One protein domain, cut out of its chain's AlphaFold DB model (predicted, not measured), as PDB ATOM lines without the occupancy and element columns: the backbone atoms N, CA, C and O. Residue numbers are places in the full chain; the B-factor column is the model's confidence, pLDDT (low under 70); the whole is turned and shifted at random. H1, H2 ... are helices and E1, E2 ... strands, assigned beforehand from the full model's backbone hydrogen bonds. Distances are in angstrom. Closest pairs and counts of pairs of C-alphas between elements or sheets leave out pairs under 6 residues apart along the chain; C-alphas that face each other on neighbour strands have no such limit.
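Overview. This is residues 4 to 136 of the 140 residues of an uncharacterized protein of Acinetobacter defluvii (UniProt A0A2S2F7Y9). A long helix, H1, crosses a helical hairpin of H4 and H5, and near its first residues a small head is made by H3 and the strand hairpin E1 E2. A long loop, residues 102 to 120, reaches to the opposite end at Asn 109. The printed part has 133 residues with five named helices and two named strands, which follow each other along the chain as H1 H2 H3 E1 E2 H4 H5; the strands make one antiparallel sheet, E1 - E2, and the class is mostly helix. It is compact, with a radius of gyration of the C-alphas of 15.5 A, and elongated, spanning 49 by 31 by 30 A.

Along the chain. H1, residues 4 to 28, begins with C-alpha 4 at (125.499, 115.425, 134.302) and is 35.9 A long. H2 is residues 34 to 38, and H3 residues 52 to 64, 18.5 A. E1 is residues 68 to 72, and E2 residues 79 to 83. H4, residues 86 to 101, is 22.3 A long. H5, residues 121 to 136, is 23.0 A long and ends with C-alpha 136 at (135.155, 117.999, 139.312).

Arrangement. H1 and H4 are the hub, touching 3 helices each. H1 touches H5 at a steep tilt of 55 degrees, opposite ways; the closest C-alphas, of Ala 12 and Gly 131, are 4.3 A apart. With residues 15 to 26 alone H1 touches H4 at a steep tilt of 51 degrees, the same way; the closest C-alphas, of Ala 22 and Tyr 97, are 5.0 A apart. H4 and H5 form a helical hairpin at a shallow tilt of 21 degrees; the closest C-alphas, of Ile 88 and Ala 134, are 6.2 A apart. H1 touches H3 with residues 6 to 7 alone, about perpendicular at 89 degrees; the closest C-alphas, of Ile 6 and Leu 58, are 7.0 A apart. Helix packing is mostly crossed, with 1 of 4 tilted pairs shallow. H2 touches H4; the closest C-alphas, of Arg 38 and Phe 86, are 6.0 A apart. In the hairpin E1 and E2, N 69 and O 82 are within hydrogen-bond range at 2.8 A. In H1, H2, H3, H4 and H5 every O i to N i+4 pair is within hydrogen-bond range.

Size, cuts and confidence. The C-alphas of Ser 64 and Asn 109, the two farthest apart, are 52.0 A apart. The printed part has no cut. The links H2 to H3 and H4 to H5 are long. The pLDDT is under 70 in residues 29 to 32 and 106 to 115.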
ATOM      1  N   LYS A   4     124.164 115.860 133.894       93.94
ATOM      2  CA  LYS A   4     125.499 115.425 134.302       93.94
ATOM      3  C   LYS A   4     126.258 114.849 133.112       93.94
ATOM      4  O   LYS A   4     127.420 115.184 132.896       93.94
ATOM      5  N   ASP A   5     125.581 114.043 132.303       93.81
ATOM      6  CA  ASP A   5     126.123 113.471 131.074       93.81
ATOM      7  C   ASP A   5     126.517 114.554 130.062       93.81
ATOM      8  O   ASP A   5     127.599 114.496 129.476       93.81
ATOM      9  N   ILE A   6     125.663 115.571 129.872       95.31
ATOM     10  CA  ILE A   6     125.986 116.702 128.990       95.31
ATOM     11  C   ILE A   6     127.182 117.476 129.520       95.31
ATOM     12  O   ILE A   6     128.080 117.789 128.741       95.31
ATOM     13  N   LEU A   7     127.229 117.754 130.823       95.69
ATOM     14  CA  LEU A   7     128.339 118.492 131.410       95.69
ATOM     15  C   LEU A   7     129.667 117.739 131.250       95.69
ATOM     16  O   LEU A   7     130.660 118.350 130.862       95.69
ATOM     17  N   ARG A   8     129.678 116.414 131.442       95.56
ATOM     18  CA  ARG A   8     130.850 115.567 131.150       95.56
ATOM     19  C   ARG A   8     131.268 115.658 129.685       95.56
ATOM     20  O   ARG A   8     132.441 115.876 129.395       95.56
ATOM     21  N   GLY A   9     130.314 115.550 128.759       95.88
ATOM     22  CA  GLY A   9     130.590 115.680 127.327       95.88
ATOM     23  C   GLY A   9     131.137 117.060 126.947       95.88
ATOM     24  O   GLY A   9     132.028 117.164 126.108       95.88
ATOM     25  N   MET A  10     130.649 118.125 127.589       96.94
ATOM     26  CA  MET A  10     131.189 119.478 127.444       96.94
ATOM     27  C   MET A  10     132.627 119.549 127.960       96.94
ATOM     28  O   MET A  10     133.518 119.995 127.245       96.94
ATOM     29  N   CYS A  11     132.893 119.021 129.150       96.94
ATOM     30  CA  CYS A  11     134.238 118.987 129.712       96.94
ATOM     31  C   CYS A  11     135.239 118.241 128.816       96.94
ATOM     32  O   CYS A  11     136.321 118.762 128.559       96.94
ATOM     33  N   ALA A  12     134.861 117.090 128.252       96.19
ATOM     34  CA  ALA A  12     135.697 116.347 127.307       96.19
ATOM     35  C   ALA A  12     135.966 117.127 126.002       96.19
ATOM     36  O   ALA A  12     137.100 117.186 125.523       96.19
ATOM     37  N   VAL A  13     134.945 117.781 125.430       96.38
ATOM     38  CA  VAL A  13     135.110 118.628 124.231       96.38
ATOM     39  C   VAL A  13     136.029 119.820 124.517       96.38
ATOM     40  O   VAL A  13     136.877 120.152 123.684       96.38
ATOM     41  N   ALA A  14     135.879 120.451 125.682       96.06
ATOM     42  CA  ALA A  14     136.736 121.547 126.112       96.06
ATOM     43  C   ALA A  14     138.186 121.081 126.303       96.06
ATOM     44  O   ALA A  14     139.085 121.672 125.707       96.06
ATOM     45  N   ALA A  15     138.405 119.982 127.032       95.88
ATOM     46  CA  ALA A  15     139.721 119.381 127.247       95.88
ATOM     47  C   ALA A  15     140.426 119.070 125.923       95.88
ATOM     48  O   ALA A  15     141.555 119.510 125.705       95.88
ATOM     49  N   LYS A  16     139.729 118.422 124.980       95.25
ATOM     50  CA  LYS A  16     140.264 118.181 123.636       95.25
ATOM     51  C   LYS A  16     140.658 119.481 122.930       95.25
ATOM     52  O   LYS A  16     141.756 119.572 122.389       95.25
ATOM     53  N   SER A  17     139.779 120.485 122.922       93.88
ATOM     54  CA  SER A  17     140.054 121.761 122.246       93.88
ATOM     55  C   SER A  17     141.226 122.524 122.873       93.88
ATOM     56  O   SER A  17     141.948 123.232 122.166       93.88
ATOM     57  N   ILE A  18     141.410 122.390 124.188       93.88
ATOM     58  CA  ILE A  18     142.520 122.985 124.932       93.88
ATOM     59  C   ILE A  18     143.827 122.242 124.636       93.88
ATOM     60  O   ILE A  18     144.819 122.905 124.351       93.88
ATOM     61  N   ILE A  19     143.821 120.905 124.599       92.88
ATOM     62  CA  ILE A  19     144.982 120.107 124.173       92.88
ATOM     63  C   ILE A  19     145.393 120.475 122.745       92.88
ATOM     64  O   ILE A  19     146.552 120.814 122.527       92.88
ATOM     65  N   ASP A  20     144.454 120.497 121.792       90.62
ATOM     66  CA  ASP A  20     144.735 120.876 120.396       90.62
ATOM     67  C   ASP A  20     145.377 122.280 120.313       90.62
ATOM     68  O   ASP A  20     146.258 122.547 119.491       90.62
ATOM     69  N   LYS A  21     144.942 123.201 121.183       90.00
ATOM     70  CA  LYS A  21     145.489 124.558 121.274       90.00
ATOM     71  C   LYS A  21     146.892 124.569 121.887       90.00
ATOM     72  O   LYS A  21     147.776 125.185 121.298       90.00
ATOM     73  N   ALA A  22     147.107 123.889 123.012       89.88
ATOM     74  CA  ALA A  22     148.417 123.766 123.651       89.88
ATOM     75  C   ALA A  22     149.446 123.136 122.699       89.88
ATOM     76  O   ALA A  22     150.592 123.572 122.618       89.88
ATOM     77  N   GLU A  23     149.004 122.166 121.904       87.62
ATOM     78  CA  GLU A  23     149.795 121.518 120.871       87.62
ATOM     79  C   GLU A  23     150.187 122.464 119.739       87.62
ATOM     80  O   GLU A  23     151.366 122.559 119.388       87.62
ATOM     81  N   SER A  24     149.229 123.236 119.224       85.31
ATOM     82  CA  SER A  24     149.520 124.290 118.254       85.31
ATOM     83  C   SER A  24     150.462 125.356 118.820       85.31
ATOM     84  O   SER A  24     151.327 125.832 118.089       85.31
ATOM     85  N   ASP A  25     150.313 125.745 120.086       86.06
ATOM     86  CA  ASP A  25     151.167 126.758 120.715       86.06
ATOM     87  C   ASP A  25     152.597 126.258 120.875       86.06
ATOM     88  O   ASP A  25     153.546 126.947 120.490       86.06
ATOM     89  N   ARG A  26     152.745 125.016 121.349       81.44
ATOM     90  CA  ARG A  26     154.040 124.354 121.489       81.44
ATOM     91  C   ARG A  26     154.750 124.198 120.148       81.44
ATOM     92  O   ARG A  26     155.971 124.367 120.098       81.44
ATOM     93  N   PHE A  27     154.001 123.865 119.097       79.75
ATOM     94  CA  PHE A  27     154.527 123.660 117.751       79.75
ATOM     95  C   PHE A  27     154.930 124.975 117.070       79.75
ATOM     96  O   PHE A  27     156.004 125.060 116.476       79.75
ATOM     97  N   CYS A  28     154.095 126.010 117.177       75.25
ATOM     98  CA  CYS A  28     154.324 127.309 116.542       75.25
ATOM     99  C   CYS A  28     155.233 128.249 117.356       75.25
ATOM    100  O   CYS A  28     155.435 129.384 116.936       75.25
ATOM    101  N   PHE A  29     155.759 127.811 118.508       69.94
ATOM    102  CA  PHE A  29     156.497 128.653 119.466       69.94
ATOM    103  C   PHE A  29     155.728 129.921 119.873       69.94
ATOM    104  O   PHE A  29     156.324 130.956 120.183       69.94
ATOM    105  N   ASN A  30     154.396 129.851 119.870       69.38
ATOM    106  CA  ASN A  30     153.578 130.971 120.301       69.38
ATOM    107  C   ASN A  30     153.688 131.104 121.817       69.38
ATOM    108  O   ASN A  30     153.576 130.120 122.550       69.38
ATOM    109  N   ARG A  31     153.891 132.336 122.288       61.31
ATOM    110  CA  ARG A  31     153.771 132.626 123.715       61.31
ATOM    111  C   ARG A  31     152.323 132.440 124.146       61.31
ATOM    112  O   ARG A  31     151.393 132.756 123.404       61.31
ATOM    113  N   TYR A  32     152.188 131.931 125.361       66.62
ATOM    114  CA  TYR A  32     150.947 131.886 126.108       66.62
ATOM    115  C   TYR A  32     150.265 133.261 126.092       66.62
ATOM    116  O   TYR A  32     150.901 134.273 126.387       66.62
ATOM    117  N   ASP A  33     149.001 133.285 125.676       73.62
ATOM    118  CA  ASP A  33     148.196 134.498 125.534       73.62
ATOM    119  C   ASP A  33     146.916 134.317 126.356       73.62
ATOM    120  O   ASP A  33     145.961 133.665 125.915       73.62
ATOM    121  N   ASP A  34     146.952 134.861 127.575       72.00
ATOM    122  CA  ASP A  34     145.873 134.799 128.562       72.00
ATOM    123  C   ASP A  34     144.538 135.295 127.997       72.00
ATOM    124  O   ASP A  34     143.491 134.682 128.228       72.00
ATOM    125  N   ASP A  35     144.560 136.355 127.185       72.50
ATOM    126  CA  ASP A  35     143.347 136.959 126.634       72.50
ATOM    127  C   ASP A  35     142.653 136.011 125.650       72.50
ATOM    128  O   ASP A  35     141.425 135.860 125.663       72.50
ATOM    129  N   LYS A  36     143.431 135.293 124.830       78.31
ATOM    130  CA  LYS A  36     142.883 134.276 123.916       78.31
ATOM    131  C   LYS A  36     142.281 133.088 124.656       78.31
ATOM    132  O   LYS A  36     141.319 132.496 124.159       78.31
ATOM    133  N   LEU A  37     142.838 132.715 125.807       81.19
ATOM    134  CA  LEU A  37     142.314 131.619 126.615       81.19
ATOM    135  C   LEU A  37     141.047 132.040 127.367       81.19
ATOM    136  O   LEU A  37     140.067 131.295 127.407       81.19
ATOM    137  N   ARG A  38     141.024 133.271 127.880       82.44
ATOM    138  CA  ARG A  38     139.871 133.861 128.564       82.44
ATOM    139  C   ARG A  38     138.655 134.026 127.662       82.44
ATOM    140  O   ARG A  38     137.535 133.989 128.152       82.44
ATOM    141  N   LEU A  39     138.855 134.195 126.359       83.56
ATOM    142  CA  LEU A  39     137.779 134.278 125.366       83.56
ATOM    143  C   LEU A  39     137.528 132.943 124.647       83.56
ATOM    144  O   LEU A  39     136.783 132.899 123.663       83.56
ATOM    145  N   LYS A  40     138.156 131.849 125.096       90.06
ATOM    146  CA  LYS A  40     138.051 130.549 124.438       90.06
ATOM    147  C   LYS A  40     136.622 130.020 124.542       90.06
ATOM    148  O   LYS A  40     136.087 129.817 125.627       90.06
ATOM    149  N   GLN A  41     136.032 129.761 123.382       93.56
ATOM    150  CA  GLN A  41     134.717 129.151 123.254       93.56
ATOM    151  C   GLN A  41     134.839 127.740 122.686       93.56
ATOM    152  O   GLN A  41     135.700 127.453 121.848       93.56
ATOM    153  N   PHE A  42     133.932 126.870 123.112       95.62
ATOM    154  CA  PHE A  42     133.865 125.473 122.717       95.62
ATOM    155  C   PHE A  42     132.568 125.209 121.957       95.62
ATOM    156  O   PHE A  42     131.500 125.702 122.317       95.62
ATOM    157  N   THR A  43     132.642 124.430 120.884       95.88
ATOM    158  CA  THR A  43     131.480 124.176 120.031       95.88
ATOM    159  C   THR A  43     130.552 123.150 120.674       95.88
ATOM    160  O   THR A  43     130.927 121.990 120.853       95.88
ATOM    161  N   LEU A  44     129.305 123.544 120.948       96.44
ATOM    162  CA  LEU A  44     128.310 122.671 121.574       96.44
ATOM    163  C   LEU A  44     127.961 121.479 120.672       96.44
ATOM    164  O   LEU A  44     127.686 120.396 121.164       96.44
ATOM    165  N   PHE A  45     128.009 121.645 119.347       94.62
ATOM    166  CA  PHE A  45     127.678 120.582 118.389       94.62
ATOM    167  C   PHE A  45     128.467 119.277 118.602       94.62
ATOM    168  O   PHE A  45     127.910 118.203 118.380       94.62
ATOM    169  N   TYR A  46     129.719 119.360 119.066       94.50
ATOM    170  CA  TYR A  46     130.572 118.190 119.293       94.50
ATOM    171  C   TYR A  46     130.260 117.429 120.584       94.50
ATOM    172  O   TYR A  46     130.806 116.351 120.795       94.50
ATOM    173  N   VAL A  47     129.381 117.953 121.441       96.06
ATOM    174  CA  VAL A  47     128.978 117.276 122.676       96.06
ATOM    175  C   VAL A  47     128.041 116.116 122.324       96.06
ATOM    176  O   VAL A  47     126.996 116.352 121.701       96.06
ATOM    177  N   PRO A  48     128.358 114.866 122.701       92.12
ATOM    178  CA  PRO A  48     127.487 113.728 122.433       92.12
ATOM    179  C   PRO A  48     126.088 113.967 123.008       92.12
ATOM    180  O   PRO A  48     125.949 114.359 124.161       92.12
ATOM    181  N   CYS A  49     125.051 113.793 122.188       93.12
ATOM    182  CA  CYS A  49     123.653 113.854 122.609       93.12
ATOM    183  C   CYS A  49     122.755 113.236 121.538       93.12
ATOM    184  O   CYS A  49     123.051 113.348 120.351       93.12
ATOM    185  N   GLU A  50     121.639 112.641 121.957       90.12
ATOM    186  CA  GLU A  50     120.634 112.042 121.067       90.12
ATOM    187  C   GLU A  50     120.060 113.051 120.059       90.12
ATOM    188  O   GLU A  50     119.726 112.681 118.938       90.12
ATOM    189  N   SER A  51     119.932 114.333 120.433       93.69
ATOM    190  CA  SER A  51     119.439 115.369 119.520       93.69
ATOM    191  C   SER A  51     119.977 116.764 119.834       93.69
ATOM    192  O   SER A  51     120.239 117.117 120.987       93.69
ATOM    193  N   SER A  52     120.077 117.605 118.800       92.44
ATOM    194  CA  SER A  52     120.504 119.006 118.932       92.44
ATOM    195  C   SER A  52     119.584 119.828 119.843       92.44
ATOM    196  O   SER A  52     120.067 120.667 120.601       92.44
ATOM    197  N   ALA A  53     118.271 119.575 119.804       93.75
ATOM    198  CA  ALA A  53     117.295 120.275 120.643       93.75
ATOM    199  C   ALA A  53     117.461 119.916 122.128       93.75
ATOM    200  O   ALA A  53     117.503 120.808 122.978       93.75
ATOM    201  N   LYS A  54     117.627 118.622 122.439       95.06
ATOM    202  CA  LYS A  54     117.868 118.141 123.807       95.06
ATOM    203  C   LYS A  54     119.196 118.664 124.349       95.06
ATOM    204  O   LYS A  54     119.235 119.172 125.466       95.06
ATOM    205  N   ARG A  55     120.250 118.637 123.527       96.50
ATOM    206  CA  ARG A  55     121.566 119.193 123.863       96.50
ATOM    207  C   ARG A  55     121.483 120.664 124.268       96.50
ATOM    208  O   ARG A  55     121.988 121.034 125.322       96.50
ATOM    209  N   LEU A  56     120.823 121.492 123.455       96.62
ATOM    210  CA  LEU A  56     120.660 122.916 123.750       96.62
ATOM    211  C   LEU A  56     119.799 123.148 124.998       96.62
ATOM    212  O   LEU A  56     120.120 124.015 125.805       96.62
ATOM    213  N   SER A  57     118.724 122.376 125.175       97.12
ATOM    214  CA  SER A  57     117.868 122.469 126.362       97.12
ATOM    215  C   SER A  57     118.646 122.177 127.650       97.12
ATOM    216  O   SER A  57     118.571 122.961 128.591       97.12
ATOM    217  N   LEU A  58     119.439 121.102 127.675       97.19
ATOM    218  CA  LEU A  58     120.275 120.748 128.826       97.19
ATOM    219  C   LEU A  58     121.387 121.780 129.054       97.19
ATOM    220  O   LEU A  58     121.606 122.195 130.188       97.19
ATOM    221  N   ALA A  59     122.020 122.278 127.989       97.00
ATOM    222  CA  ALA A  59     123.024 123.332 128.102       97.00
ATOM    223  C   ALA A  59     122.446 124.633 128.694       97.00
ATOM    224  O   ALA A  59     123.073 125.247 129.549       97.00
ATOM    225  N   ARG A  60     121.214 125.021 128.334       97.81
ATOM    226  CA  ARG A  60     120.533 126.181 128.945       97.81
ATOM    227  C   ARG A  60     120.278 126.005 130.441       97.81
ATOM    228  O   ARG A  60     120.339 126.976 131.189       97.81
ATOM    229  N   LYS A  61     120.022 124.779 130.903       97.19
ATOM    230  CA  LYS A  61     119.906 124.506 132.342       97.19
ATOM    231  C   LYS A  61     121.247 124.684 133.053       97.19
ATOM    232  O   LYS A  61     121.291 125.307 134.109       97.19
ATOM    233  N   LEU A  62     122.339 124.206 132.458       96.88
ATOM    234  CA  LEU A  62     123.692 124.410 132.992       96.88
ATOM    235  C   LEU A  62     124.078 125.898 133.015       96.88
ATOM    236  O   LEU A  62     124.695 126.359 133.973       96.88
ATOM    237  N   GLU A  63     123.654 126.664 132.008       97.06
ATOM    238  CA  GLU A  63     123.795 128.123 131.988       97.06
ATOM    239  C   GLU A  63     123.003 128.789 133.122       97.06
ATOM    240  O   GLU A  63     123.560 129.603 133.853       97.06
ATOM    241  N   SER A  64     121.744 128.392 133.358       96.94
ATOM    242  CA  SER A  64     120.954 128.924 134.486       96.94
ATOM    243  C   SER A  64     121.537 128.599 135.867       96.94
ATOM    244  O   SER A  64     121.235 129.290 136.836       96.94
ATOM    245  N   LYS A  65     122.390 127.570 135.956       95.38
ATOM    246  CA  LYS A  65     123.141 127.201 137.165       95.38
ATOM    247  C   LYS A  65     124.456 127.973 137.316       95.38
ATOM    248  O   LYS A  65     125.157 127.774 138.299       95.38
ATOM    249  N   GLY A  66     124.813 128.821 136.350       95.25
ATOM    250  CA  GLY A  66     126.052 129.597 136.382       95.25
ATOM    251  C   GLY A  66     127.314 128.773 136.121       95.25
ATOM    252  O   GLY A  66     128.400 129.222 136.466       95.25
ATOM    253  N   LEU A  67     127.197 127.587 135.514       94.75
ATOM    254  CA  LEU A  67     128.354 126.737 135.199       94.75
ATOM    255  C   LEU A  67     129.004 127.129 133.865       94.75
ATOM    256  O   LEU A  67     130.223 127.062 133.695       94.75
ATOM    257  N   ILE A  68     128.183 127.558 132.906       96.38
ATOM    258  CA  ILE A  68     128.605 127.929 131.554       96.38
ATOM    259  C   ILE A  68     127.897 129.202 131.081       96.38
ATOM    260  O   ILE A  68     126.858 129.577 131.619       96.38
ATOM    261  N   LYS A  69     128.426 129.827 130.032       96.81
ATOM    262  CA  LYS A  69     127.744 130.845 129.224       96.81
ATOM    263  C   LYS A  69     127.579 130.329 127.809       96.81
ATOM    264  O   LYS A  69     128.548 129.841 127.223       96.81
ATOM    265  N   LEU A  70     126.375 130.425 127.262       97.44
ATOM    266  CA  LEU A  70     126.088 130.092 125.876       97.44
ATOM    267  C   LEU A  70     126.262 131.319 124.988       97.44
ATOM    268  O   LEU A  70     125.847 132.429 125.310       97.44
ATOM    269  N   HIS A  71     126.843 131.093 123.816       96.62
ATOM    270  CA  HIS A  71     127.049 132.123 122.814       96.62
ATOM    271  C   HIS A  71     126.563 131.640 121.451       96.62
ATOM    272  O   HIS A  71     126.685 130.469 121.081       96.62
ATOM    273  N   GLN A  72     126.013 132.573 120.681       95.62
ATOM    274  CA  GLN A  72     125.677 132.359 119.282       95.62
ATOM    275  C   GLN A  72     126.127 133.591 118.500       95.62
ATOM    276  O   GLN A  72     125.593 134.677 118.698       95.62
ATOM    277  N   TYR A  73     127.113 133.424 117.615       90.19
ATOM    278  CA  TYR A  73     127.709 134.547 116.875       90.19
ATOM    279  C   TYR A  73     126.678 135.338 116.052       90.19
ATOM    280  O   TYR A  73     126.687 136.562 116.026       90.19
ATOM    281  N   ARG A  74     125.768 134.622 115.383       92.75
ATOM    282  CA  ARG A  74     124.628 135.187 114.649       92.75
ATOM    283  C   ARG A  74     123.462 134.211 114.670       92.75
ATOM    284  O   ARG A  74     123.673 133.005 114.806       92.75
ATOM    285  N   LYS A  75     122.242 134.702 114.453       92.31
ATOM    286  CA  LYS A  75     121.050 133.848 114.345       92.31
ATOM    287  C   LYS A  75     121.280 132.732 113.315       92.31
ATOM    288  O   LYS A  75     121.664 133.000 112.181       92.31
ATOM    289  N   GLY A  76     121.067 131.483 113.729       89.88
ATOM    290  CA  GLY A  76     121.262 130.291 112.893       89.88
ATOM    291  C   GLY A  76     122.688 129.727 112.877       89.88
ATOM    292  O   GLY A  76     122.895 128.646 112.334       89.88
ATOM    293  N   ALA A  77     123.670 130.399 113.491       91.88
ATOM    294  CA  ALA A  77     124.998 129.822 113.693       91.88
ATOM    295  C   ALA A  77     124.977 128.705 114.749       91.88
ATOM    296  O   ALA A  77     124.052 128.607 115.563       91.88
ATOM    297  N   ALA A  78     126.028 127.884 114.755       93.38
ATOM    298  CA  ALA A  78     126.237 126.891 115.798       93.38
ATOM    299  C   ALA A  78     126.353 127.562 117.175       93.38
ATOM    300  O   ALA A  78     126.959 128.627 117.311       93.38
ATOM    301  N   TRP A  79     125.780 126.915 118.187       96.81
ATOM    302  CA  TRP A  79     125.951 127.324 119.575       96.81
ATOM    303  C   TRP A  79     127.352 126.961 120.057       96.81
ATOM    304  O   TRP A  79     127.826 125.837 119.849       96.81
ATOM    305  N   THR A  80     127.987 127.907 120.727       97.31
ATOM    306  CA  THR A  80     129.218 127.702 121.479       97.31
ATOM    307  C   THR A  80     128.950 127.930 122.960       97.31
ATOM    308  O   THR A  80     127.906 128.457 123.350       97.31
ATOM    309  N   TYR A  81     129.873 127.482 123.797       97.06
ATOM    310  CA  TYR A  81     129.823 127.704 125.229       97.06
ATOM    311  C   TYR A  81     131.201 128.046 125.775       97.06
ATOM    312  O   TYR A  81     132.225 127.742 125.164       97.06
ATOM    313  N   GLN A  82     131.206 128.657 126.947       96.25
ATOM    314  CA  GLN A  82     132.393 128.959 127.729       96.25
ATOM    315  C   GLN A  82     132.114 128.597 129.190       96.25
ATOM    316  O   GLN A  82     130.982 128.765 129.643       96.25
ATOM    317  N   PHE A  83     133.108 128.113 129.937       95.06
ATOM    318  CA  PHE A  83     132.977 127.991 131.393       95.06
ATOM    319  C   PHE A  83     132.879 129.377 132.037       95.06
ATOM    320  O   PHE A  83     133.582 130.300 131.628       95.06
ATOM    321  N   VAL A  84     131.999 129.537 133.028       93.00
ATOM    322  CA  VAL A  84     131.858 130.827 133.729       93.00
ATOM    323  C   VAL A  84     133.144 131.190 134.465       93.00
ATOM    324  O   VAL A  84     133.565 132.347 134.411       93.00
ATOM    325  N   ASP A  85     133.768 130.204 135.107       91.88
ATOM    326  CA  ASP A  85     135.054 130.366 135.768       91.88
ATOM    327  C   ASP A  85     136.205 130.108 134.781       91.88
ATOM    328  O   ASP A  85     136.416 128.993 134.292       91.88
ATOM    329  N   PHE A  86     136.955 131.169 134.485       89.69
ATOM    330  CA  PHE A  86     138.146 131.111 133.640       89.69
ATOM    331  C   PHE A  86     139.237 130.217 134.239       89.69
ATOM    332  O   PHE A  86     139.963 129.576 133.474       89.69
ATOM    333  N   GLU A  87     139.323 130.110 135.568       90.62
ATOM    334  CA  GLU A  87     140.349 129.312 136.245       90.62
ATOM    335  C   GLU A  87     140.287 127.838 135.844       90.62
ATOM    336  O   GLU A  87     141.310 127.156 135.814       90.62
ATOM    337  N   ILE A  88     139.105 127.341 135.468       92.19
ATOM    338  CA  ILE A  88     138.928 125.982 134.948       92.19
ATOM    339  C   ILE A  88     139.683 125.831 133.626       92.19
ATOM    340  O   ILE A  88     140.543 124.962 133.492       92.19
ATOM    341  N   THR A  89     139.401 126.709 132.662       92.81
ATOM    342  CA  THR A  89     140.065 126.708 131.351       92.81
ATOM    343  C   THR A  89     141.576 126.892 131.503       92.81
ATOM    344  O   THR A  89     142.344 126.204 130.832       92.81
ATOM    345  N   ASN A  90     141.998 127.781 132.406       91.88
ATOM    346  CA  ASN A  90     143.404 128.045 132.682       91.88
ATOM    347  C   ASN A  90     144.140 126.810 133.220       91.88
ATOM    348  O   ASN A  90     145.136 126.374 132.646       91.88
ATOM    349  N   LYS A  91     143.607 126.188 134.277       91.94
ATOM    350  CA  LYS A  91     144.200 124.987 134.884       91.94
ATOM    351  C   LYS A  91     144.319 123.840 133.885       91.94
ATOM    352  O   LYS A  91     145.360 123.192 133.837       91.94
ATOM    353  N   ILE A  92     143.283 123.617 133.074       93.31
ATOM    354  CA  ILE A  92     143.310 122.583 132.032       93.31
ATOM    355  C   ILE A  92     144.382 122.904 130.986       93.31
ATOM    356  O   ILE A  92     145.075 122.000 130.529       93.31
ATOM    357  N   TYR A  93     144.541 124.175 130.606       93.50
ATOM    358  CA  TYR A  93     145.564 124.571 129.641       93.50
ATOM    359  C   TYR A  93     146.977 124.339 130.164       93.50
ATOM    360  O   TYR A  93     147.789 123.781 129.431       93.50
ATOM    361  N   ILE A  94     147.275 124.754 131.398       91.75
ATOM    362  CA  ILE A  94     148.611 124.594 131.991       91.75
ATOM    363  C   ILE A  94     149.013 123.115 131.967       91.75
ATOM    364  O   ILE A  94     150.079 122.772 131.457       91.75
ATOM    365  N   GLU A  95     148.121 122.229 132.409       93.12
ATOM    366  CA  GLU A  95     148.385 120.788 132.401       93.12
ATOM    367  C   GLU A  95     148.484 120.219 130.988       93.12
ATOM    368  O   GLU A  95     149.414 119.470 130.692       93.12
ATOM    369  N   ALA A  96     147.585 120.612 130.081       92.69
ATOM    370  CA  ALA A  96     147.665 120.209 128.682       92.69
ATOM    371  C   ALA A  96     149.004 120.623 128.050       92.69
ATOM    372  O   ALA A  96     149.617 119.837 127.330       92.69
ATOM    373  N   TYR A  97     149.487 121.832 128.339       91.12
ATOM    374  CA  TYR A  97     150.765 122.327 127.840       91.12
ATOM    375  C   TYR A  97     151.941 121.523 128.401       91.12
ATOM    376  O   TYR A  97     152.833 121.137 127.643       91.12
ATOM    377  N   GLU A  98     151.931 121.198 129.694       91.38
ATOM    378  CA  GLU A  98     152.944 120.333 130.306       91.38
ATOM    379  C   GLU A  98     152.955 118.924 129.704       91.38
ATOM    380  O   GLU A  98     154.026 118.411 129.369       91.38
ATOM    381  N   ILE A  99     151.785 118.306 129.525       90.69
ATOM    382  CA  ILE A  99     151.637 116.979 128.910       90.69
ATOM    383  C   ILE A  99     152.205 116.998 127.490       90.69
ATOM    384  O   ILE A  99     153.073 116.194 127.139       90.69
ATOM    385  N   VAL A 100     151.762 117.958 126.679       88.81
ATOM    386  CA  VAL A 100     152.165 118.073 125.278       88.81
ATOM    387  C   VAL A 100     153.644 118.442 125.138       88.81
ATOM    388  O   VAL A 100     154.300 118.005 124.195       88.81
ATOM    389  N   SER A 101     154.218 119.185 126.089       86.50
ATOM    390  CA  SER A 101     155.645 119.527 126.075       86.50
ATOM    391  C   SER A 101     156.566 118.304 126.156       86.50
ATOM    392  O   SER A 101     157.695 118.367 125.663       86.50
ATOM    393  N   LYS A 102     156.076 117.201 126.737       85.75
ATOM    394  CA  LYS A 102     156.784 115.919 126.880       85.75
ATOM    395  C   LYS A 102     156.588 115.003 125.668       85.75
ATOM    396  O   LYS A 102     157.235 113.962 125.581       85.75
ATOM    397  N   PHE A 103     155.698 115.362 124.742       82.88
ATOM    398  CA  PHE A 103     155.422 114.562 123.559       82.88
ATOM    399  C   PHE A 103     156.460 114.820 122.461       82.88
ATOM    400  O   PHE A 103     156.681 115.950 122.023       82.88
ATOM    401  N   ASN A 104     157.087 113.745 121.982       75.31
ATOM    402  CA  ASN A 104     158.042 113.815 120.882       75.31
ATOM    403  C   ASN A 104     157.303 113.837 119.543       75.31
ATOM    404  O   ASN A 104     156.874 112.802 119.031       75.31
ATOM    405  N   PHE A 105     157.188 115.022 118.946       72.06
ATOM    406  CA  PHE A 105     156.651 115.167 117.596       72.06
ATOM    407  C   PHE A 105     157.576 114.498 116.574       72.06
ATOM    408  O   PHE A 105     158.726 114.907 116.398       72.06
ATOM    409  N   VAL A 106     157.066 113.485 115.871       65.31
ATOM    410  CA  VAL A 106     157.785 112.842 114.767       65.31
ATOM    411  C   VAL A 106     157.860 113.825 113.599       65.31
ATOM    412  O   VAL A 106     156.865 114.081 112.926       65.31
ATOM    413  N   LYS A 107     159.047 114.382 113.353       57.62
ATOM    414  CA  LYS A 107     159.340 115.173 112.153       57.62
ATOM    415  C   LYS A 107     159.794 114.216 111.051       57.62
ATOM    416  O   LYS A 107     160.894 113.676 111.128       57.62
ATOM    417  N   GLY A 108     158.943 113.962 110.061       52.03
ATOM    418  CA  GLY A 108     159.308 113.169 108.884       52.03
ATOM    419  C   GLY A 108     160.122 113.984 107.871       52.03
ATOM    420  O   GLY A 108     160.054 115.211 107.874       52.03
ATOM    421  N   ASN A 109     160.864 113.298 106.992       45.78
ATOM    422  CA  ASN A 109     161.665 113.844 105.881       45.78
ATOM    423  C   ASN A 109     160.903 114.897 105.042       45.78
ATOM    424  O   ASN A 109     160.265 114.561 104.050       45.78
ATOM    425  N   GLY A 110     160.951 116.173 105.437       51.38
ATOM    426  CA  GLY A 110     160.337 117.289 104.705       51.38
ATOM    427  C   GLY A 110     158.831 117.499 104.923       51.38
ATOM    428  O   GLY A 110     158.299 118.495 104.441       51.38
ATOM    429  N   PHE A 111     158.153 116.638 105.690       52.50
ATOM    430  CA  PHE A 111     156.757 116.837 106.088       52.50
ATOM    431  C   PHE A 111     156.678 117.115 107.584       52.50
ATOM    432  O   PHE A 111     156.904 116.240 108.422       52.50
ATOM    433  N   ILE A 112     156.296 118.342 107.922       53.22
ATOM    434  CA  ILE A 112     155.727 118.631 109.229       53.22
ATOM    435  C   ILE A 112     154.304 118.068 109.188       53.22
ATOM    436  O   ILE A 112     153.392 118.711 108.667       53.22
ATOM    437  N   SER A 113     154.097 116.849 109.686       56.91
ATOM    438  CA  SER A 113     152.741 116.424 110.016       56.91
ATOM    439  C   SER A 113     152.228 117.365 111.102       56.91
ATOM    440  O   SER A 113     152.899 117.595 112.110       56.91
ATOM    441  N   PHE A 114     151.060 117.969 110.861       62.81
ATOM    442  CA  PHE A 114     150.406 118.802 111.864       62.81
ATOM    443  C   PHE A 114     150.298 117.993 113.165       62.81
ATOM    444  O   PHE A 114     150.055 116.782 113.076       62.81
ATOM    445  N   PRO A 115     150.485 118.618 114.335       65.88
ATOM    446  CA  PRO A 115     150.495 117.898 115.597       65.88
ATOM    447  C   PRO A 115     149.261 116.972 115.769       65.88
ATOM    448  O   PRO A 115     148.151 117.318 115.351       65.88
ATOM    449  N   GLN A 116     149.470 115.742 116.268       77.94
ATOM    450  CA  GLN A 116     148.443 114.690 116.389       77.94
ATOM    451  C   GLN A 116     148.324 114.078 117.791       77.94
ATOM    452  O   GLN A 116     147.733 113.006 117.931       77.94
ATOM    453  N   PHE A 117     148.874 114.706 118.828       84.25
ATOM    454  CA  PHE A 117     148.870 114.195 120.195       84.25
ATOM    455  C   PHE A 117     147.459 113.802 120.633       84.25
ATOM    456  O   PHE A 117     147.256 112.657 121.035       84.25
ATOM    457  N   SER A 118     146.472 114.683 120.425       83.44
ATOM    458  CA  SER A 118     145.057 114.445 120.757       83.44
ATOM    459  C   SER A 118     144.399 113.280 120.002       83.44
ATOM    460  O   SER A 118     143.294 112.871 120.350       83.44
ATOM    461  N   LYS A 119     145.058 112.741 118.969       85.00
ATOM    462  CA  LYS A 119     144.614 111.579 118.181       85.00
ATOM    463  C   LYS A 119     145.338 110.285 118.561       85.00
ATOM    464  O   LYS A 119     145.011 109.225 118.031       85.00
ATOM    465  N   THR A 120     146.338 110.350 119.436       87.19
ATOM    466  CA  THR A 120     147.030 109.164 119.952       87.19
ATOM    467  C   THR A 120     146.232 108.521 121.086       87.19
ATOM    468  O   THR A 120     145.437 109.184 121.747       87.19
ATOM    469  N   LYS A 121     146.484 107.236 121.378       88.12
ATOM    470  CA  LYS A 121     145.901 106.559 122.554       88.12
ATOM    471  C   LYS A 121     146.206 107.307 123.857       88.12
ATOM    472  O   LYS A 121     145.340 107.404 124.717       88.12
ATOM    473  N   GLN A 122     147.421 107.845 123.983       87.69
ATOM    474  CA  GLN A 122     147.798 108.671 125.126       87.69
ATOM    475  C   GLN A 122     146.953 109.947 125.171       87.69
ATOM    476  O   GLN A 122     146.337 110.214 126.189       87.69
ATOM    477  N   GLY A 123     146.839 110.678 124.059       89.44
ATOM    478  CA  GLY A 123     146.018 111.887 123.994       89.44
ATOM    479  C   GLY A 123     144.550 111.654 124.342       89.44
ATOM    480  O   GLY A 123     143.978 112.471 125.052       89.44
ATOM    481  N   PHE A 124     143.952 110.536 123.919       91.50
ATOM    482  CA  PHE A 124     142.589 110.177 124.335       91.50
ATOM    483  C   PHE A 124     142.468 110.020 125.857       91.50
ATOM    484  O   PHE A 124     141.558 110.592 126.449       91.50
ATOM    485  N   ASN A 125     143.416 109.331 126.499       93.31
ATOM    486  CA  ASN A 125     143.416 109.186 127.957       93.31
ATOM    487  C   ASN A 125     143.553 110.542 128.669       93.31
ATOM    488  O   ASN A 125     142.882 110.779 129.669       93.31
ATOM    489  N   GLU A 126     144.402 111.434 128.158       93.31
ATOM    490  CA  GLU A 126     144.601 112.771 128.738       93.31
ATOM    491  C   GLU A 126     143.368 113.667 128.546       93.31
ATOM    492  O   GLU A 126     143.019 114.437 129.437       93.31
ATOM    493  N   ILE A 127     142.657 113.541 127.417       93.75
ATOM    494  CA  ILE A 127     141.365 114.212 127.203       93.75
ATOM    495  C   ILE A 127     140.361 113.781 128.274       93.75
ATOM    496  O   ILE A 127     139.692 114.639 128.852       93.75
ATOM    497  N   ASP A 128     140.265 112.480 128.552       92.88
ATOM    498  CA  ASP A 128     139.339 111.953 129.556       92.88
ATOM    499  C   ASP A 128     139.716 112.423 130.968       92.88
ATOM    500  O   ASP A 128     138.847 112.862 131.723       92.88
ATOM    501  N   GLN A 129     141.008 112.410 131.318       95.50
ATOM    502  CA  GLN A 129     141.496 112.874 132.622       95.50
ATOM    503  C   GLN A 129     141.268 114.374 132.832       95.50
ATOM    504  O   GLN A 129     140.700 114.778 133.849       95.50
ATOM    505  N   LEU A 130     141.654 115.208 131.864       95.06
ATOM    506  CA  LEU A 130     141.440 116.654 131.939       95.06
ATOM    507  C   LEU A 130     139.951 117.015 131.880       95.06
ATOM    508  O   LEU A 130     139.516 117.950 132.551       95.06
ATOM    509  N   GLY A 131     139.157 116.260 131.117       94.81
ATOM    510  CA  GLY A 131     137.705 116.385 131.091       94.81
ATOM    511  C   GLY A 131     137.080 116.065 132.451       94.81
ATOM    512  O   GLY A 131     136.259 116.837 132.942       94.81
ATOM    513  N   GLN A 132     137.501 114.979 133.103       95.38
ATOM    514  CA  GLN A 132     137.039 114.640 134.450       95.38
ATOM    515  C   GLN A 132     137.447 115.713 135.465       95.38
ATOM    516  O   GLN A 132     136.620 116.158 136.253       95.38
ATOM    517  N   LYS A 133     138.681 116.213 135.388       94.19
ATOM    518  CA  LYS A 133     139.142 117.291 136.263       94.19
ATOM    519  C   LYS A 133     138.317 118.570 136.100       94.19
ATOM    520  O   LYS A 133     137.955 119.201 137.089       94.19
ATOM    521  N   ALA A 134     138.012 118.960 134.863       93.75
ATOM    522  CA  ALA A 134     137.147 120.103 134.582       93.75
ATOM    523  C   ALA A 134     135.753 119.918 135.197       93.75
ATOM    524  O   ALA A 134     135.202 120.847 135.782       93.75
ATOM    525  N   PHE A 135     135.214 118.702 135.084       94.75
ATOM    526  CA  PHE A 135     133.934 118.327 135.666       94.75
ATOM    527  C   PHE A 135     133.953 118.444 137.200       94.75
ATOM    528  O   PHE A 135     133.059 119.064 137.770       94.75
ATOM    529  N   ASP A 136     135.000 117.935 137.854       93.44
ATOM    530  CA  ASP A 136     135.155 117.999 139.312       93.44
ATOM    531  C   ASP A 136     135.294 119.448 139.812       93.44
ATOM    532  O   ASP A 136     134.703 119.824 140.825       93.44
TER     533      ASP A 136